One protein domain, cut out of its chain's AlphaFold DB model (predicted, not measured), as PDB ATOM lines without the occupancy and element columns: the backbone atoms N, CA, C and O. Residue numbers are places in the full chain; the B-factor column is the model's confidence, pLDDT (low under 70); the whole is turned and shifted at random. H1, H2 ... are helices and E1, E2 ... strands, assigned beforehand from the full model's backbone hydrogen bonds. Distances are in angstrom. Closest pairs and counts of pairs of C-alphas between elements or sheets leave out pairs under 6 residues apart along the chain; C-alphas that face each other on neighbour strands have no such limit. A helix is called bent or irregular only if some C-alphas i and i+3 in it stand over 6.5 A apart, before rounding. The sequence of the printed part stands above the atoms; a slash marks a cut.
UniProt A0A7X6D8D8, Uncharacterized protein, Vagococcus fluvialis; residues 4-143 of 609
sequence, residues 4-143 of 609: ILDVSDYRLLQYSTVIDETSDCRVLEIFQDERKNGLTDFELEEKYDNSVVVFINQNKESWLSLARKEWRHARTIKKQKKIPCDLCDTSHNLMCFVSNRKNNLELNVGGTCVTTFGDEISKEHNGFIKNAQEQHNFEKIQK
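What this domain is: This is residues 4 to 143 of the 609 residues of an uncharacterized protein of Vagococcus fluvialis (UniProt A0A7X6D8D8). An elongated two-lobed model: a twisted, bent three-strand sheet with the long helix H7 slanting over one face makes one lobe, and a cluster of short helices H1 to H4 with the bent helix H5 makes the other. The short helix H6 sits between the lobes, and residues 138 to 143 of H7 stick out at the far end. The printed part has 140 residues, in the order H1 H2 H3 H4 H5 E1 E2 E3 H6 H7; the sheet, E1 - E2 - E3, is antiparallel, and the class is mixed, helices and strands. It is only just compact, close to loose, with a radius of gyration of the C-alphas of 17.1 A and spans of 61 by 24 by 20 A.

Where its parts are: E1 is residues 71 to 84, 19.6 A long, E2 91 to 100, 22.0 A, and E3 106 to 109. H6 is residues 114 to 117, and H7, 119 to 143, is 36.4 A long, ending at C-alpha 143 (23.323, 22.267, -71.820). H1, residues 7 to 14, begins at C-alpha 7 (0.117, 12.490, -41.170); H2 is 17 to 20, H3 25 to 32 and H4 41 to 47. H5, residues 50 to 70, was assigned as one helix by its hydrogen bonds but is bent: C-alphas 58 and 61 are 7.6 A apart. Its arms are H5a, 50 to 58, and H5b, 61 to 70, 14.8 A long.

How they stand to each other: E1, E2 and E3 form a meander, each strand the antiparallel neighbour of the one before; N 77 and O 95 are 2.9 A apart, N 98 and O 107 2.9 A. E1 bends by 138 degrees at residue 81. In two layers, helix on one face of a sheet, H7 is on the sheet at a height of 7.2 A, over E1, slantwise at 39 degrees on the local plane; the closest C-alphas are Ile 77 and Ala 132, 5.7 A. H6 is on the same face and touches H7 (Thr 115 and Ser 122, 5.2 A). H5 is the hub, touching five helices. H5b touches H1 (Leu 13 and Ala 67, 6.4 A), only just about perpendicular at 70.1 degrees, and H2 (Val 18 and Ala 67, 6.0 A). H5a and H4, a helical hairpin, touch at a steep tilt of 39 degrees, opposite ways (Leu 44 and Val 53, 6.4 A). H1 and H3 touch (Gln 14 and Phe 31, 5.1 A). Every O i to N i+4 pair is within hydrogen-bond range in H1, H3 and H5a; H4 has 2 of 3, H5b 4 of 6, H7 20 of 21; H2 and H6 are too short.

The domain as a whole: The C-alphas of Asp 49 and Gln 142, the farthest apart, are 61.6 A apart. The printed part has no cut and no long link. Mean pLDDT of the printed part is 85.0; residues 126 to 127 are under 70.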
ATOM      1  N   ILE A   4      -7.622  12.401 -35.523       89.31
ATOM      2  CA  ILE A   4      -7.279  13.500 -34.615       89.31
ATOM      3  C   ILE A   4      -6.316  14.464 -35.298       89.31
ATOM      4  O   ILE A   4      -6.540  15.675 -35.246       89.31
ATOM      5  N   LEU A   5      -5.265  13.908 -35.910       89.38
ATOM      6  CA  LEU A   5      -4.230  14.602 -36.674       89.38
ATOM      7  C   LEU A   5      -3.958  13.805 -37.944       89.38
ATOM      8  O   LEU A   5      -3.772  12.587 -37.883       89.38
ATOM      9  N   ASP A   6      -3.898  14.472 -39.091       88.94
ATOM     10  CA  ASP A   6      -3.399  13.817 -40.296       88.94
ATOM     11  C   ASP A   6      -1.882  13.559 -40.200       88.94
ATOM     12  O   ASP A   6      -1.217  13.972 -39.251       88.94
ATOM     13  N   VAL A   7      -1.317  12.839 -41.173       87.06
ATOM     14  CA  VAL A   7       0.117  12.490 -41.170       87.06
ATOM     15  C   VAL A   7       1.008  13.739 -41.162       87.06
ATOM     16  O   VAL A   7       2.044  13.744 -40.501       87.06
ATOM     17  N   SER A   8       0.614  14.795 -41.880       83.50
ATOM     18  CA  SER A   8       1.443  15.994 -42.043       83.50
ATOM     19  C   SER A   8       1.433  16.845 -40.776       83.50
ATOM     20  O   SER A   8       2.493  17.288 -40.343       83.50
ATOM     21  N   ASP A   9       0.265  17.027 -40.157       88.69
ATOM     22  CA  ASP A   9       0.111  17.725 -38.881       88.69
ATOM     23  C   ASP A   9       0.741  16.928 -37.726       88.69
ATOM     24  O   ASP A   9       1.409  17.509 -36.870       88.69
ATOM     25  N   TYR A  10       0.612  15.594 -37.728       89.81
ATOM     26  CA  TYR A  10       1.297  14.728 -36.764       89.81
ATOM     27  C   TYR A  10       2.819  14.878 -36.863       89.81
ATOM     28  O   TYR A  10       3.475  15.139 -35.855       89.81
ATOM     29  N   ARG A  11       3.389  14.773 -38.073       86.75
ATOM     30  CA  ARG A  11       4.842  14.898 -38.269       86.75
ATOM     31  C   ARG A  11       5.348  16.321 -38.026       86.75
ATOM     32  O   ARG A  11       6.450  16.499 -37.519       86.75
ATOM     33  N   LEU A  12       4.544  17.342 -38.327       87.62
ATOM     34  CA  LEU A  12       4.876  18.725 -37.983       87.62
ATOM     35  C   LEU A  12       5.067  18.891 -36.470       87.62
ATOM     36  O   LEU A  12       6.028  19.529 -36.049       87.62
ATOM     37  N   LEU A  13       4.165  18.315 -35.671       90.19
ATOM     38  CA  LEU A  13       4.267  18.326 -34.213       90.19
ATOM     39  C   LEU A  13       5.419  17.450 -33.711       90.19
ATOM     40  O   LEU A  13       6.170  17.903 -32.856       90.19
ATOM     41  N   GLN A  14       5.617  16.263 -34.289       90.31
ATOM     42  CA  GLN A  14       6.737  15.364 -33.972       90.31
ATOM     43  C   GLN A  14       8.110  16.039 -34.122       90.31
ATOM     44  O   GLN A  14       9.021  15.757 -33.352       90.31
ATOM     45  N   TYR A  15       8.271  16.933 -35.102       89.44
ATOM     46  CA  TYR A  15       9.530  17.645 -35.354       89.44
ATOM     47  C   TYR A  15       9.604  19.048 -34.712       89.44
ATOM     48  O   TYR A  15      10.558  19.796 -34.959       89.44
ATOM     49  N   SER A  16       8.595  19.430 -33.927       89.75
ATOM     50  CA  SER A  16       8.454  20.744 -33.290       89.75
ATOM     51  C   SER A  16       8.930  20.721 -31.840       89.75
ATOM     52  O   SER A  16       8.663  19.761 -31.120       89.75
ATOM     53  N   THR A  17       9.528  21.818 -31.364       90.25
ATOM     54  CA  THR A  17       9.898  21.932 -29.941       90.25
ATOM     55  C   THR A  17       8.683  22.090 -29.021       90.25
ATOM     56  O   THR A  17       8.779  21.832 -27.827       90.25
ATOM     57  N   VAL A  18       7.508  22.422 -29.573       89.94
ATOM     58  CA  VAL A  18       6.236  22.515 -28.825       89.94
ATOM     59  C   VAL A  18       5.866  21.210 -28.118       89.94
ATOM     60  O   VAL A  18       5.291  21.251 -27.033       89.94
ATOM     61  N   ILE A  19       6.159  20.057 -28.730       90.12
ATOM     62  CA  ILE A  19       5.866  18.764 -28.104       90.12
ATOM     63  C   ILE A  19       6.888  18.462 -27.010       90.12
ATOM     64  O   ILE A  19       6.484  18.004 -25.950       90.12
ATOM     65  N   ASP A  20       8.162  18.809 -27.199       85.31
ATOM     66  CA  ASP A  20       9.204  18.632 -26.176       85.31
ATOM     67  C   ASP A  20       8.921  19.433 -24.889       85.31
ATOM     68  O   ASP A  20       9.363  19.059 -23.803       85.31
ATOM     69  N   GLU A  21       8.165  20.530 -24.996       82.56
ATOM     70  CA  GLU A  21       7.764  21.386 -23.874       82.56
ATOM     71  C   GLU A  21       6.545  20.853 -23.089       82.56
ATOM     72  O   GLU A  21       6.179  21.426 -22.056       82.56
ATOM     73  N   THR A  22       5.905  19.762 -23.533       82.00
ATOM     74  CA  THR A  22       4.780  19.157 -22.804       82.00
ATOM     75  C   THR A  22       5.255  18.405 -21.559       82.00
ATOM     76  O   THR A  22       6.223  17.649 -21.587       82.00
ATOM     77  N   SER A  23       4.545  18.568 -20.441       77.19
ATOM     78  CA  SER A  23       4.838  17.842 -19.198       77.19
ATOM     79  C   SER A  23       4.220  16.439 -19.146       77.19
ATOM     80  O   SER A  23       4.510  15.684 -18.216       77.19
ATOM     81  N   ASP A  24       3.380  16.068 -20.123       85.12
ATOM     82  CA  ASP A  24       2.747  14.745 -20.188       85.12
ATOM     83  C   ASP A  24       3.621  13.750 -20.966       85.12
ATOM     84  O   ASP A  24       3.709  13.788 -22.196       85.12
ATOM     85  N   CYS A  25       4.246  12.817 -20.242       84.31
ATOM     86  CA  CYS A  25       5.125  11.802 -20.822       84.31
ATOM     87  C   CYS A  25       4.426  10.871 -21.827       84.31
ATOM     88  O   CYS A  25       5.091  10.349 -22.720       84.31
ATOM     89  N   ARG A  26       3.101  10.697 -21.731       87.81
ATOM     90  CA  ARG A  26       2.327   9.860 -22.662       87.81
ATOM     91  C   ARG A  26       2.216  10.525 -24.030       87.81
ATOM     92  O   ARG A  26       2.272   9.855 -25.051       87.81
ATOM     93  N   VAL A  27       2.100  11.855 -24.059       87.31
ATOM     94  CA  VAL A  27       2.084  12.624 -25.312       87.31
ATOM     95  C   VAL A  27       3.456  12.580 -25.983       87.31
ATOM     96  O   VAL A  27       3.524  12.393 -27.194       87.31
ATOM     97  N   LEU A  28       4.539  12.678 -25.204       85.50
ATOM     98  CA  LEU A  28       5.901  12.513 -25.725       85.50
ATOM     99  C   LEU A  28       6.091  11.141 -26.385       85.50
ATOM    100  O   LEU A  28       6.603  11.075 -27.498       85.50
ATOM    101  N   GLU A  29       5.634  10.065 -25.739       87.25
ATOM    102  CA  GLU A  29       5.680   8.709 -26.301       87.25
ATOM    103  C   GLU A  29       4.888   8.618 -27.617       87.25
ATOM    104  O   GLU A  29       5.416   8.141 -28.620       87.25
ATOM    105  N   ILE A  30       3.669   9.173 -27.657       89.75
ATOM    106  CA  ILE A  30       2.814   9.169 -28.857       89.75
ATOM    107  C   ILE A  30       3.496   9.836 -30.053       89.75
ATOM    108  O   ILE A  30       3.324   9.348 -31.163       89.75
ATOM    109  N   PHE A  31       4.234  10.933 -29.860       88.94
ATOM    110  CA  PHE A  31       4.906  11.654 -30.950       88.94
ATOM    111  C   PHE A  31       6.325  11.148 -31.251       88.94
ATOM    112  O   PHE A  31       6.920  11.572 -32.241       88.94
ATOM    113  N   GLN A  32       6.865  10.214 -30.464       85.69
ATOM    114  CA  GLN A  32       8.107   9.503 -30.793       85.69
ATOM    115  C   GLN A  32       7.880   8.355 -31.787       85.69
ATOM    116  O   GLN A  32       8.829   7.919 -32.440       85.69
ATOM    117  N   ASP A  33       6.633   7.909 -31.964       84.19
ATOM    118  CA  ASP A  33       6.296   6.847 -32.907       84.19
ATOM    119  C   ASP A  33       6.535   7.281 -34.366       84.19
ATOM    120  O   ASP A  33       6.046   8.314 -34.845       84.19
ATOM    121  N   GLU A  34       7.248   6.449 -35.129       79.00
ATOM    122  CA  GLU A  34       7.370   6.603 -36.579       79.00
ATOM    123  C   GLU A  34       6.106   6.081 -37.268       79.00
ATOM    124  O   GLU A  34       5.859   4.875 -37.358       79.00
ATOM    125  N   ARG A  35       5.282   7.002 -37.778       81.75
ATOM    126  CA  ARG A  35       3.954   6.661 -38.303       81.75
ATOM    127  C   ARG A  35       3.833   6.923 -39.796       81.75
ATOM    128  O   ARG A  35       4.295   7.934 -40.330       81.75
ATOM    129  N   LYS A  36       3.179   5.974 -40.473       77.31
ATOM    130  CA  LYS A  36       2.818   6.053 -41.901       77.31
ATOM    131  C   LYS A  36       1.407   6.602 -42.130       77.31
ATOM    132  O   LYS A  36       1.108   7.046 -43.231       77.31
ATOM    133  N   ASN A  37       0.566   6.574 -41.095       83.12
ATOM    134  CA  ASN A  37      -0.821   7.037 -41.104       83.12
ATOM    135  C   ASN A  37      -1.024   8.106 -40.020       83.12
ATOM    136  O   ASN A  37      -0.200   8.231 -39.114       83.12
ATOM    137  N   GLY A  38      -2.100   8.890 -40.145       84.94
ATOM    138  CA  GLY A  38      -2.452   9.917 -39.163       84.94
ATOM    139  C   GLY A  38      -2.835   9.316 -37.809       84.94
ATOM    140  O   GLY A  38      -3.097   8.120 -37.700       84.94
ATOM    141  N   LEU A  39      -2.888  10.156 -36.781       89.94
ATOM    142  CA  LEU A  39      -3.323   9.777 -35.440       89.94
ATOM    143  C   LEU A  39      -4.843   9.672 -35.385       89.94
ATOM    144  O   LEU A  39      -5.527  10.659 -35.646       89.94
ATOM    145  N   THR A  40      -5.377   8.501 -35.037       90.00
ATOM    146  CA  THR A  40      -6.824   8.280 -34.897       90.00
ATOM    147  C   THR A  40      -7.234   8.073 -33.443       90.00
ATOM    148  O   THR A  40      -6.449   7.564 -32.645       90.00
ATOM    149  N   ASP A  41      -8.480   8.434 -33.110       86.19
ATOM    150  CA  ASP A  41      -9.030   8.226 -31.760       86.19
ATOM    151  C   ASP A  41      -8.991   6.741 -31.365       86.19
ATOM    152  O   ASP A  41      -8.617   6.413 -30.249       86.19
ATOM    153  N   PHE A  42      -9.268   5.835 -32.310       85.19
ATOM    154  CA  PHE A  42      -9.292   4.390 -32.062       85.19
ATOM    155  C   PHE A  42      -7.941   3.843 -31.573       85.19
ATOM    156  O   PHE A  42      -7.897   3.059 -30.634       85.19
ATOM    157  N   GLU A  43      -6.835   4.276 -32.185       83.06
ATOM    158  CA  GLU A  43      -5.490   3.819 -31.798       83.06
ATOM    159  C   GLU A  43      -5.076   4.345 -30.419       83.06
ATOM    160  O   GLU A  43      -4.322   3.684 -29.704       83.06
ATOM    161  N   LEU A  44      -5.551   5.537 -30.047       85.12
ATOM    162  CA  LEU A  44      -5.300   6.091 -28.724       85.12
ATOM    163  C   LEU A  44      -6.155   5.416 -27.658       85.12
ATOM    164  O   LEU A  44      -5.625   5.100 -26.604       85.12
ATOM    165  N   GLU A  45      -7.433   5.164 -27.933       85.25
ATOM    166  CA  GLU A  45      -8.347   4.476 -27.012       85.25
ATOM    167  C   GLU A  45      -7.933   3.017 -26.751       85.25
ATOM    168  O   GLU A  45      -8.219   2.480 -25.683       85.25
ATOM    169  N   GLU A  46      -7.245   2.372 -27.702       84.81
ATOM    170  CA  GLU A  46      -6.727   1.007 -27.540       84.81
ATOM    171  C   GLU A  46      -5.533   0.939 -26.569       84.81
ATOM    172  O   GLU A  46      -5.371  -0.053 -25.854       84.81
ATOM    173  N   LYS A  47      -4.693   1.983 -26.531       83.81
ATOM    174  CA  LYS A  47      -3.429   1.999 -25.767       83.81
ATOM    175  C   LYS A  47      -3.449   2.882 -24.519       83.81
ATOM    176  O   LYS A  47      -2.685   2.632 -23.589       83.81
ATOM    177  N   TYR A  48      -4.290   3.909 -24.497       86.88
ATOM    178  CA  TYR A  48      -4.317   4.953 -23.479       86.88
ATOM    179  C   TYR A  48      -5.742   5.190 -22.976       86.88
ATOM    180  O   TYR A  48      -6.733   4.833 -23.609       86.88
ATOM    181  N   ASP A  49      -5.860   5.813 -21.805       85.12
ATOM    182  CA  ASP A  49      -7.153   6.200 -21.268       85.12
ATOM    183  C   ASP A  49      -7.737   7.404 -22.026       85.12
ATOM    184  O   ASP A  49      -7.018   8.256 -22.553       85.12
ATOM    185  N   ASN A  50      -9.070   7.518 -22.029       86.06
ATOM    186  CA  ASN A  50      -9.792   8.578 -22.744       86.06
ATOM    187  C   ASN A  50      -9.357  10.005 -22.331       86.06
ATOM    188  O   ASN A  50      -9.589  10.968 -23.060       86.06
ATOM    189  N   SER A  51      -8.694  10.166 -21.177       86.38
ATOM    190  CA  SER A  51      -8.129  11.456 -20.761       86.38
ATOM    191  C   SER A  51      -7.055  11.977 -21.728       86.38
ATOM    192  O   SER A  51      -7.022  13.179 -21.988       86.38
ATOM    193  N   VAL A  52      -6.242  11.096 -22.328       85.81
ATOM    194  CA  VAL A  52      -5.196  11.461 -23.303       85.81
ATOM    195  C   VAL A  52      -5.815  11.907 -24.627       85.81
ATOM    196  O   VAL A  52      -5.401  12.918 -25.196       85.81
ATOM    197  N   VAL A  53      -6.855  11.204 -25.086       86.38
ATOM    198  CA  VAL A  53      -7.614  11.556 -26.299       86.38
ATOM    199  C   VAL A  53      -8.235  12.943 -26.160       86.38
ATOM    200  O   VAL A  53      -8.097  13.788 -27.048       86.38
ATOM    201  N   VAL A  54      -8.878  13.210 -25.018       87.56
ATOM    202  CA  VAL A  54      -9.460  14.521 -24.705       87.56
ATOM    203  C   VAL A  54      -8.374  15.596 -24.627       87.56
ATOM    204  O   VAL A  54      -8.550  16.673 -25.198       87.56
ATOM    205  N   PHE A  55      -7.240  15.306 -23.984       89.44
ATOM    206  CA  PHE A  55      -6.133  16.252 -23.840       89.44
ATOM    207  C   PHE A  55      -5.535  16.661 -25.192       89.44
ATOM    208  O   PHE A  55      -5.388  17.855 -25.462       89.44
ATOM    209  N   ILE A  56      -5.252  15.703 -26.080       89.69
ATOM    210  CA  ILE A  56      -4.736  16.000 -27.423       89.69
ATOM    211  C   ILE A  56      -5.779  16.780 -28.229       89.69
ATOM    212  O   ILE A  56      -5.444  17.799 -28.833       89.69
ATOM    213  N   ASN A  57      -7.051  16.373 -28.196       88.50
ATOM    214  CA  ASN A  57      -8.110  17.078 -28.923       88.50
ATOM    215  C   ASN A  57      -8.309  18.529 -28.451       88.50
ATOM    216  O   ASN A  57      -8.610  19.389 -29.278       88.50
ATOM    217  N   GLN A  58      -8.105  18.822 -27.164       90.00
ATOM    218  CA  GLN A  58      -8.194  20.183 -26.620       90.00
ATOM    219  C   GLN A  58      -6.993  21.063 -26.988       90.00
ATOM    220  O   GLN A  58      -7.155  22.271 -27.155       90.00
ATOM    221  N   ASN A  59      -5.796  20.481 -27.116       90.88
ATOM    222  CA  ASN A  59      -4.560  21.250 -27.289       90.88
ATOM    223  C   ASN A  59      -4.041  21.301 -28.733       90.88
ATOM    224  O   ASN A  59      -3.278  22.213 -29.061       90.88
ATOM    225  N   LYS A  60      -4.460  20.379 -29.611       90.44
ATOM    226  CA  LYS A  60      -3.889  20.212 -30.960       90.44
ATOM    227  C   LYS A  60      -3.857  21.486 -31.802       90.44
ATOM    228  O   LYS A  60      -2.836  21.771 -32.415       90.44
ATOM    229  N   GLU A  61      -4.918  22.291 -31.791       90.31
ATOM    230  CA  GLU A  61      -4.969  23.532 -32.583       90.31
ATOM    231  C   GLU A  61      -3.959  24.574 -32.081       90.31
ATOM    232  O   GLU A  61      -3.296  25.252 -32.869       90.31
ATOM    233  N   SER A  62      -3.801  24.672 -30.757       90.19
ATOM    234  CA  SER A  62      -2.812  25.553 -30.131       90.19
ATOM    235  C   SER A  62      -1.393  25.085 -30.450       90.19
ATOM    236  O   SER A  62      -0.559  25.881 -30.889       90.19
ATOM    237  N   TRP A  63      -1.139  23.778 -30.318       93.38
ATOM    238  CA  TRP A  63       0.157  23.192 -30.637       93.38
ATOM    239  C   TRP A  63       0.531  23.390 -32.104       93.38
ATOM    240  O   TRP A  63       1.642  23.830 -32.385       93.38
ATOM    241  N   LEU A  64      -0.396  23.157 -33.037       89.69
ATOM    242  CA  LEU A  64      -0.164  23.378 -34.468       89.69
ATOM    243  C   LEU A  64       0.108  24.855 -34.776       89.69
ATOM    244  O   LEU A  64       1.008  25.170 -35.552       89.69
ATOM    245  N   SER A  65      -0.625  25.775 -34.146       88.44
ATOM    246  CA  SER A  65      -0.406  27.218 -34.304       88.44
ATOM    247  C   SER A  65       0.983  27.660 -33.827       88.44
ATOM    248  O   SER A  65       1.636  28.469 -34.490       88.44
ATOM    249  N   LEU A  66       1.457  27.123 -32.700       89.12
ATOM    250  CA  LEU A  66       2.799  27.394 -32.183       89.12
ATOM    251  C   LEU A  66       3.877  26.735 -33.047       89.12
ATOM    252  O   LEU A  66       4.811  27.419 -33.461       89.12
ATOM    253  N   ALA A  67       3.693  25.462 -33.400       89.44
ATOM    254  CA  ALA A  67       4.631  24.700 -34.214       89.44
ATOM    255  C   ALA A  67       4.866  25.380 -35.565       89.44
ATOM    256  O   ALA A  67       6.011  25.585 -35.951       89.44
ATOM    257  N   ARG A  68       3.810  25.842 -36.252       90.06
ATOM    258  CA  ARG A  68       3.920  26.564 -37.537       90.06
ATOM    259  C   ARG A  68       4.817  27.811 -37.455       90.06
ATOM    260  O   ARG A  68       5.516  28.117 -38.418       90.06
ATOM    261  N   LYS A  69       4.872  28.497 -36.306       88.00
ATOM    262  CA  LYS A  69       5.719  29.692 -36.099       88.00
ATOM    263  C   LYS A  69       7.203  29.369 -35.907       88.00
ATOM    264  O   LYS A  69       8.036  30.273 -36.006       88.00
ATOM    265  N   GLU A  70       7.552  28.115 -35.626       89.75
ATOM    266  CA  GLU A  70       8.946  27.706 -35.437       89.75
ATOM    267  C   GLU A  70       9.708  27.589 -36.754       89.75
ATOM    268  O   GLU A  70      10.933  27.672 -36.757       89.75
ATOM    269  N   TRP A  71       9.023  27.437 -37.883       89.38
ATOM    270  CA  TRP A  71       9.670  27.115 -39.150       89.38
ATOM    271  C   TRP A  71       9.988  28.361 -39.990       89.38
ATOM    272  O   TRP A  71       9.453  29.462 -39.817       89.38
ATOM    273  N   ARG A  72      10.940  28.215 -40.907       87.19
ATOM    274  CA  ARG A  72      11.238  29.176 -41.977       87.19
ATOM    275  C   ARG A  72      11.615  28.435 -43.247       87.19
ATOM    276  O   ARG A  72      12.177  27.341 -43.188       87.19
ATOM    277  N   HIS A  73      11.358  29.052 -44.394       84.50
ATOM    278  CA  HIS A  73      11.911  28.570 -45.653       84.50
ATOM    279  C   HIS A  73      13.441  28.714 -45.640       84.50
ATOM    280  O   HIS A  73      13.967  29.750 -45.232       84.50
ATOM    281  N   ALA A  74      14.154  27.659 -46.035       85.94
ATOM    282  CA  ALA A  74      15.609  27.673 -46.155       85.94
ATOM    283  C   ALA A  74      16.045  27.777 -47.623       85.94
ATOM    284  O   ALA A  74      16.838  28.651 -47.978       85.94
ATOM    285  N   ARG A  75      15.556  26.875 -48.487       84.38
ATOM    286  CA  ARG A  75      15.882  26.843 -49.928       84.38
ATOM    287  C   ARG A  75      14.926  25.944 -50.714       84.38
ATOM    288  O   ARG A  75      14.387  24.980 -50.179       84.38
ATOM    289  N   THR A  76      14.787  26.198 -52.016       83.94
ATOM    290  CA  THR A  76      14.056  25.318 -52.946       83.94
ATOM    291  C   THR A  76      14.960  24.872 -54.088       83.94
ATOM    292  O   THR A  76      15.639  25.692 -54.701       83.94
ATOM    293  N   ILE A  77      14.968  23.571 -54.384       81.25
ATOM    294  CA  ILE A  77      15.807  22.969 -55.426       81.25
ATOM    295  C   ILE A  77      14.967  21.991 -56.245       81.25
ATOM    296  O   ILE A  77      14.308  21.119 -55.684       81.25
ATOM    297  N   LYS A  78      15.038  22.072 -57.576       80.25
ATOM    298  CA  LYS A  78      14.460  21.055 -58.463       80.25
ATOM    299  C   LYS A  78      15.545  20.073 -58.915       80.25
ATOM    300  O   LYS A  78      16.501  20.486 -59.566       80.25
ATOM    301  N   LYS A  79      15.413  18.780 -58.601       80.12
ATOM    302  CA  LYS A  79      16.311  17.719 -59.109       80.12
ATOM    303  C   LYS A  79      15.619  16.862 -60.164       80.12
ATOM    304  O   LYS A  79      14.400  16.812 -60.264       80.12
ATOM    305  N   GLN A  80      16.424  16.150 -60.951       75.69
ATOM    306  CA  GLN A  80      15.924  15.187 -61.937       75.69
ATOM    307  C   GLN A  80      15.376  13.907 -61.284       75.69
ATOM    308  O   GLN A  80      14.385  13.354 -61.751       75.69
ATOM    309  N   LYS A  81      16.007  13.438 -60.197       84.44
ATOM    310  CA  LYS A  81      15.565  12.263 -59.429       84.44
ATOM    311  C   LYS A  81      14.556  12.671 -58.355       84.44
ATOM    312  O   LYS A  81      14.738  13.711 -57.725       84.44
ATOM    313  N   LYS A  82      13.531  11.838 -58.139       87.06
ATOM    314  CA  LYS A  82      12.555  12.032 -57.059       87.06
ATOM    315  C   LYS A  82      13.148  11.594 -55.714       87.06
ATOM    316  O   LYS A  82      13.810  10.561 -55.657       87.06
ATOM    317  N   ILE A  83      12.905  12.376 -54.668       87.56
ATOM    318  CA  ILE A  83      13.292  12.115 -53.272       87.56
ATOM    319  C   ILE A  83      11.994  12.092 -52.438       87.56
ATOM    320  O   ILE A  83      11.078  12.850 -52.772       87.56
ATOM    321  N   PRO A  84      11.847  11.205 -51.436       87.44
ATOM    322  CA  PRO A  84      10.674  11.194 -50.557       87.44
ATOM    323  C   PRO A  84      10.570  12.478 -49.714       87.44
ATOM    324  O   PRO A  84      11.581  13.092 -49.384       87.44
ATOM    325  N   CYS A  85       9.333  12.877 -49.413       87.25
ATOM    326  CA  CYS A  85       8.997  14.001 -48.535       87.25
ATOM    327  C   CYS A  85       9.078  13.572 -47.067       87.25
ATOM    328  O   CYS A  85       8.436  12.594 -46.702       87.25
ATOM    329  N   ASP A  86       9.735  14.350 -46.214       88.00
ATOM    330  CA  ASP A  86       9.897  14.000 -44.797       88.00
ATOM    331  C   ASP A  86       8.562  14.035 -44.019       88.00
ATOM    332  O   ASP A  86       8.402  13.348 -43.013       88.00
ATOM    333  N   LEU A  87       7.547  14.767 -44.510       84.25
ATOM    334  CA  LEU A  87       6.222  14.842 -43.872       84.25
ATOM    335  C   LEU A  87       5.203  13.797 -44.346       84.25
ATOM    336  O   LEU A  87       4.258  13.509 -43.622       84.25
ATOM    337  N   CYS A  88       5.321  13.266 -45.561       82.56
ATOM    338  CA  CYS A  88       4.277  12.393 -46.120       82.56
ATOM    339  C   CYS A  88       4.809  11.213 -46.938       82.56
ATOM    340  O   CYS A  88       4.028  10.522 -47.591       82.56
ATOM    341  N   ASP A  89       6.131  11.039 -46.994       82.50
ATOM    342  CA  ASP A  89       6.881  10.033 -47.760       82.50
ATOM    343  C   ASP A  89       6.626  10.020 -49.280       82.50
ATOM    344  O   ASP A  89       7.242   9.257 -50.029       82.50
ATOM    345  N   THR A  90       5.770  10.909 -49.791       86.44
ATOM    346  CA  THR A  90       5.465  10.994 -51.221       86.44
ATOM    347  C   THR A  90       6.687  11.489 -51.984       86.44
ATOM    348  O   THR A  90       7.251  12.531 -51.670       86.44
ATOM    349  N   SER A  91       7.093  10.757 -53.022       87.62
ATOM    350  CA  SER A  91       8.263  11.086 -53.843       87.62
ATOM    351  C   SER A  91       8.041  12.318 -54.732       87.62
ATOM    352  O   SER A  91       7.172  12.312 -55.608       87.62
ATOM    353  N   HIS A  92       8.892  13.337 -54.594       82.88
ATOM    354  CA  HIS A  92       8.819  14.606 -55.326       82.88
ATOM    355  C   HIS A  92      10.176  15.013 -55.922       82.88
ATOM    356  O   HIS A  92      11.233  14.567 -55.486       82.88
ATOM    357  N   ASN A  93      10.156  15.836 -56.972       84.25
ATOM    358  CA  ASN A  93      11.356  16.344 -57.657       84.25
ATOM    359  C   ASN A  93      11.679  17.809 -57.314       84.25
ATOM    360  O   ASN A  93      12.701  18.334 -57.750       84.25
ATOM    361  N   LEU A  94      10.794  18.464 -56.561       82.75
ATOM    362  CA  LEU A  94      10.896  19.847 -56.120       82.75
ATOM    363  C   LEU A  94      11.052  19.855 -54.605       82.75
ATOM    364  O   LEU A  94      10.066  19.713 -53.885       82.75
ATOM    365  N   MET A  95      12.286  19.956 -54.138       85.69
ATOM    366  CA  MET A  95      12.632  19.880 -52.727       85.69
ATOM    367  C   MET A  95      12.546  21.250 -52.098       85.69
ATOM    368  O   MET A  95      13.231  22.178 -52.536       85.69
ATOM    369  N   CYS A  96      11.690  21.366 -51.092       85.75
ATOM    370  CA  CYS A  96      11.524  22.579 -50.316       85.75
ATOM    371  C   CYS A  96      12.074  22.304 -48.936       85.75
ATOM    372  O   CYS A  96      11.474  21.575 -48.157       85.75
ATOM    373  N   PHE A  97      13.249  22.854 -48.676       88.88
ATOM    374  CA  PHE A  97      13.895  22.725 -47.391       88.88
ATOM    375  C   PHE A  97      13.325  23.789 -46.461       88.88
ATOM    376  O   PHE A  97      13.404  24.988 -46.759       88.88
ATOM    377  N   VAL A  98      12.740  23.343 -45.358       88.69
ATOM    378  CA  VAL A  98      12.256  24.188 -44.266       88.69
ATOM    379  C   VAL A  98      13.089  23.902 -43.029       88.69
ATOM    380  O   VAL A  98      13.408  22.753 -42.743       88.69
ATOM    381  N   SER A  99      13.481  24.951 -42.318       90.88
ATOM    382  CA  SER A  99      14.341  24.855 -41.142       90.88
ATOM    383  C   SER A  99      13.599  25.368 -39.915       90.88
ATOM    384  O   SER A  99      13.005  26.449 -39.958       90.88
ATOM    385  N   ASN A 100      13.633  24.603 -38.829       89.56
ATOM    386  CA  ASN A 100      13.103  25.021 -37.542       89.56
ATOM    387  C   ASN A 100      14.101  25.981 -36.869       89.56
ATOM    388  O   ASN A 100      15.292  25.700 -36.736       89.56
ATOM    389  N   ARG A 101      13.620  27.155 -36.462       87.38
ATOM    390  CA  ARG A 101      14.407  28.252 -35.877       87.38
ATOM    391  C   ARG A 101      14.899  27.949 -34.458       87.38
ATOM    392  O   ARG A 101      15.785  28.653 -33.982       87.38
ATOM    393  N   LYS A 102      14.293  26.976 -33.773       89.00
ATOM    394  CA  LYS A 102      14.567  26.616 -32.378       89.00
ATOM    395  C   LYS A 102      15.595  25.496 -32.269       89.00
ATOM    396  O   LYS A 102      16.560  25.646 -31.529       89.00
ATOM    397  N   ASN A 103      15.428  24.421 -33.040       88.00
ATOM    398  CA  ASN A 103      16.300  23.239 -32.976       88.00
ATOM    399  C   ASN A 103      17.226  23.068 -34.202       88.00
ATOM    400  O   ASN A 103      18.042  22.152 -34.227       88.00
ATOM    401  N   ASN A 104      17.151  23.964 -35.196       86.00
ATOM    402  CA  ASN A 104      17.911  23.926 -36.457       86.00
ATOM    403  C   ASN A 104      17.683  22.677 -37.329       86.00
ATOM    404  O   ASN A 104      18.419  22.478 -38.297       86.00
ATOM    405  N   LEU A 105      16.664  21.864 -37.038       89.75
ATOM    406  CA  LEU A 105      16.294  20.726 -37.873       89.75
ATOM    407  C   LEU A 105      15.853  21.220 -39.257       89.75
ATOM    408  O   LEU A 105      15.081  22.175 -39.362       89.75
ATOM    409  N   GLU A 106      16.349  20.585 -40.319       90.81
ATOM    410  CA  GLU A 106      15.966  20.872 -41.703       90.81
ATOM    411  C   GLU A 106      15.179  19.687 -42.267       90.81
ATOM    412  O   GLU A 106      15.667  18.560 -42.246       90.81
ATOM    413  N   LEU A 107      13.982  19.958 -42.789       90.00
ATOM    414  CA  LEU A 107      13.127  18.971 -43.446       90.00
ATOM    415  C   LEU A 107      13.030  19.276 -44.941       90.00
ATOM    416  O   LEU A 107      12.784  20.416 -45.342       90.00
ATOM    417  N   ASN A 108      13.179  18.251 -45.771       90.56
ATOM    418  CA  ASN A 108      12.831  18.251 -47.180       90.56
ATOM    419  C   ASN A 108      11.351  17.894 -47.356       90.56
ATOM    420  O   ASN A 108      10.946  16.743 -47.194       90.56
ATOM    421  N   VAL A 109      10.552  18.863 -47.790       88.44
ATOM    422  CA  VAL A 109       9.123  18.653 -48.020       88.44
ATOM    423  C   VAL A 109       8.723  18.886 -49.471       88.44
ATOM    424  O   VAL A 109       9.336  19.664 -50.213       88.44
ATOM    425  N   GLY A 110       7.676  18.180 -49.896       84.00
ATOM    426  CA  GLY A 110       7.038  18.379 -51.193       84.00
ATOM    427  C   GLY A 110       6.265  19.696 -51.263       84.00
ATOM    428  O   GLY A 110       5.863  20.251 -50.243       84.00
ATOM    429  N   GLY A 111       6.000  20.175 -52.483       77.50
ATOM    430  CA  GLY A 111       5.272  21.432 -52.713       77.50
ATOM    431  C   GLY A 111       3.849  21.465 -52.137       77.50
ATOM    432  O   GLY A 111       3.325  22.536 -51.877       77.50
ATOM    433  N   THR A 112       3.228  20.308 -51.894       81.50
ATOM    434  CA  THR A 112       1.929  20.208 -51.207       81.50
ATOM    435  C   THR A 112       2.051  20.189 -49.684       81.50
ATOM    436  O   THR A 112       1.124  20.596 -49.008       81.50
ATOM    437  N   CYS A 113       3.171  19.720 -49.125       84.38
ATOM    438  CA  CYS A 113       3.370  19.611 -47.671       84.38
ATOM    439  C   CYS A 113       3.963  20.883 -47.060       84.38
ATOM    440  O   CYS A 113       3.842  21.124 -45.865       84.38
ATOM    441  N   VAL A 114       4.591  21.730 -47.873       83.31
ATOM    442  CA  VAL A 114       5.092  23.036 -47.425       83.31
ATOM    443  C   VAL A 114       3.966  23.970 -46.953       83.31
ATOM    444  O   VAL A 114       4.209  24.835 -46.115       83.31
ATOM    445  N   THR A 115       2.729  23.773 -47.427       80.50
ATOM    446  CA  THR A 115       1.575  24.576 -47.000       80.50
ATOM    447  C   THR A 115       1.146  24.269 -45.568       80.50
ATOM    448  O   THR A 115       0.537  25.114 -44.917       80.50
ATOM    449  N   THR A 116       1.517  23.099 -45.037       82.00
ATOM    450  CA  THR A 116       1.243  22.692 -43.651       82.00
ATOM    451  C   THR A 116       1.976  23.576 -42.628       82.00
ATOM    452  O   THR A 116       1.521  23.717 -41.493       82.00
ATOM    453  N   PHE A 117       3.059  24.255 -43.036       82.19
ATOM    454  CA  PHE A 117       3.845  25.160 -42.185       82.19
ATOM    455  C   PHE A 117       3.266  26.587 -42.067       82.19
ATOM    456  O   PHE A 117       3.833  27.412 -41.356       82.19
ATOM    457  N   GLY A 118       2.135  26.888 -42.720       78.25
ATOM    458  CA  GLY A 118       1.407  28.157 -42.583       78.25
ATOM    459  C   GLY A 118       1.542  29.139 -43.759       78.25
ATOM    460  O   GLY A 118       2.315  28.944 -44.703       78.25
ATOM    461  N   ASP A 119       0.755  30.219 -43.702       73.69
ATOM    462  CA  ASP A 119       0.539  31.156 -44.820       73.69
ATOM    463  C   ASP A 119       1.784  31.958 -45.222       73.69
ATOM    464  O   ASP A 119       1.973  32.258 -46.404       73.69
ATOM    465  N   GLU A 120       2.638  32.319 -44.260       73.00
ATOM    466  CA  GLU A 120       3.855  33.104 -44.514       73.00
ATOM    467  C   GLU A 120       4.849  32.312 -45.375       73.00
ATOM    468  O   GLU A 120       5.267  32.776 -46.437       73.00
ATOM    469  N   ILE A 121       5.126  31.064 -44.986       77.12
ATOM    470  CA  ILE A 121       6.020  30.156 -45.718       77.12
ATOM    471  C   ILE A 121       5.417  29.786 -47.078       77.12
ATOM    472  O   ILE A 121       6.134  29.728 -48.077       77.12
ATOM    473  N   SER A 122       4.097  29.607 -47.156       71.06
ATOM    474  CA  SER A 122       3.392  29.294 -48.407       71.06
ATOM    475  C   SER A 122       3.507  30.405 -49.462       71.06
ATOM    476  O   SER A 122       3.668  30.125 -50.655       71.06
ATOM    477  N   LYS A 123       3.453  31.679 -49.047       70.50
ATOM    478  CA  LYS A 123       3.597  32.832 -49.957       70.50
ATOM    479  C   LYS A 123       5.018  32.958 -50.499       70.50
ATOM    480  O   LYS A 123       5.192  33.146 -51.705       70.50
ATOM    481  N   GLU A 124       6.016  32.818 -49.633       71.50
ATOM    482  CA  GLU A 124       7.430  32.819 -50.020       71.50
ATOM    483  C   GLU A 124       7.754  31.645 -50.959       71.50
ATOM    484  O   GLU A 124       8.412  31.805 -51.992       71.50
ATOM    485  N   HIS A 125       7.203  30.471 -50.652       70.88
ATOM    486  CA  HIS A 125       7.392  29.233 -51.394       70.88
ATOM    487  C   HIS A 125       7.021  29.347 -52.882       70.88
ATOM    488  O   HIS A 125       7.807  28.929 -53.732       70.88
ATOM    489  N   ASN A 126       5.894  29.978 -53.232       68.31
ATOM    490  CA  ASN A 126       5.493  30.145 -54.636       68.31
ATOM    491  C   ASN A 126       6.525  30.934 -55.467       68.31
ATOM    492  O   ASN A 126       6.774  30.604 -56.632       68.31
ATOM    493  N   GLY A 127       7.167  31.943 -54.867       69.56
ATOM    494  CA  GLY A 127       8.266  32.681 -55.497       69.56
ATOM    495  C   GLY A 127       9.510  31.811 -55.688       69.56
ATOM    496  O   GLY A 127      10.114  31.809 -56.763       69.56
ATOM    497  N   PHE A 128       9.854  31.003 -54.684       72.06
ATOM    498  CA  PHE A 128      11.011  30.110 -54.738       72.06
ATOM    499  C   PHE A 128      10.842  28.935 -55.708       72.06
ATOM    500  O   PHE A 128      11.812  28.583 -56.382       72.06
ATOM    501  N   ILE A 129       9.637  28.367 -55.856       71.62
ATOM    502  CA  ILE A 129       9.364  27.358 -56.895       71.62
ATOM    503  C   ILE A 129       9.625  27.946 -58.272       71.62
ATOM    504  O   ILE A 129      10.310  27.328 -59.088       71.62
ATOM    505  N   LYS A 130       9.064  29.131 -58.536       76.00
ATOM    506  CA  LYS A 130       9.209  29.793 -59.829       76.00
ATOM    507  C   LYS A 130      10.685  30.033 -60.144       76.00
ATOM    508  O   LYS A 130      11.129  29.661 -61.224       76.00
ATOM    509  N   ASN A 131      11.456  30.527 -59.179       77.31
ATOM    510  CA  ASN A 131      12.894  30.749 -59.340       77.31
ATOM    511  C   ASN A 131      13.672  29.439 -59.563       77.31
ATOM    512  O   ASN A 131      14.521  29.375 -60.448       77.31
ATOM    513  N   ALA A 132      13.366  28.373 -58.815       76.06
ATOM    514  CA  ALA A 132      14.011  27.068 -58.987       76.06
ATOM    515  C   ALA A 132      13.670  26.422 -60.343       76.06
ATOM    516  O   ALA A 132      14.517  25.771 -60.959       76.06
ATOM    517  N   GLN A 133      12.443  26.618 -60.827       80.50
ATOM    518  CA  GLN A 133      12.000  26.169 -62.143       80.50
ATOM    519  C   GLN A 133      12.685  26.954 -63.269       80.50
ATOM    520  O   GLN A 133      13.171  26.340 -64.218       80.50
ATOM    521  N   GLU A 134      12.748  28.282 -63.160       85.94
ATOM    522  CA  GLU A 134      13.442  29.156 -64.112       85.94
ATOM    523  C   GLU A 134      14.942  28.827 -64.173       85.94
ATOM    524  O   GLU A 134      15.491  28.675 -65.265       85.94
ATOM    525  N   GLN A 135      15.583  28.602 -63.021       83.69
ATOM    526  CA  GLN A 135      16.982  28.182 -62.930       83.69
ATOM    527  C   GLN A 135      17.215  26.815 -63.590       83.69
ATOM    528  O   GLN A 135      18.095  26.680 -64.437       83.69
ATOM    529  N   HIS A 136      16.390  25.811 -63.275       84.12
ATOM    530  CA  HIS A 136      16.474  24.492 -63.908       84.12
ATOM    531  C   HIS A 136      16.263  24.570 -65.431       84.12
ATOM    532  O   HIS A 136      16.946  23.893 -66.203       84.12
ATOM    533  N   ASN A 137      15.316  25.395 -65.884       87.50
ATOM    534  CA  ASN A 137      15.071  25.619 -67.306       87.50
ATOM    535  C   ASN A 137      16.268  26.278 -67.986       87.50
ATOM    536  O   ASN A 137      16.659  25.849 -69.069       87.50
ATOM    537  N   PHE A 138      16.870  27.277 -67.348       89.31
ATOM    538  CA  PHE A 138      18.067  27.929 -67.854       89.31
ATOM    539  C   PHE A 138      19.255  26.960 -67.933       89.31
ATOM    540  O   PHE A 138      19.912  26.902 -68.969       89.31
ATOM    541  N   GLU A 139      19.466  26.117 -66.920       86.62
ATOM    542  CA  GLU A 139      20.479  25.052 -66.951       86.62
ATOM    543  C   GLU A 139      20.226  24.043 -68.083       86.62
ATOM    544  O   GLU A 139      21.166  23.634 -68.767       86.62
ATOM    545  N   LYS A 140      18.962  23.657 -68.331       88.31
ATOM    546  CA  LYS A 140      18.590  22.808 -69.481       88.31
ATOM    547  C   LYS A 140      18.946  23.494 -70.803       88.31
ATOM    548  O   LYS A 140      19.533  22.854 -71.670       88.31
ATOM    549  N   ILE A 141      18.629  24.781 -70.943       92.25
ATOM    550  CA  ILE A 141      18.949  25.571 -72.140       92.25
ATOM    551  C   ILE A 141      20.470  25.655 -72.331       92.25
ATOM    552  O   ILE A 141      20.945  25.398 -73.431       92.25
ATOM    553  N   GLN A 142      21.245  25.943 -71.280       89.94
ATOM    554  CA  GLN A 142      22.709  26.043 -71.356       89.94
ATOM    555  C   GLN A 142      23.390  24.718 -71.715       89.94
ATOM    556  O   GLN A 142      24.448  24.730 -72.335       89.94
ATOM    557  N   LYS A 143      22.798  23.569 -71.375       90.62
ATOM    558  CA  LYS A 143      23.323  22.267 -71.820       90.62
ATOM    559  C   LYS A 143      23.268  22.102 -73.341       90.62
ATOM    560  O   LYS A 143      24.146  21.452 -73.893       90.62
TER     561      LYS A 143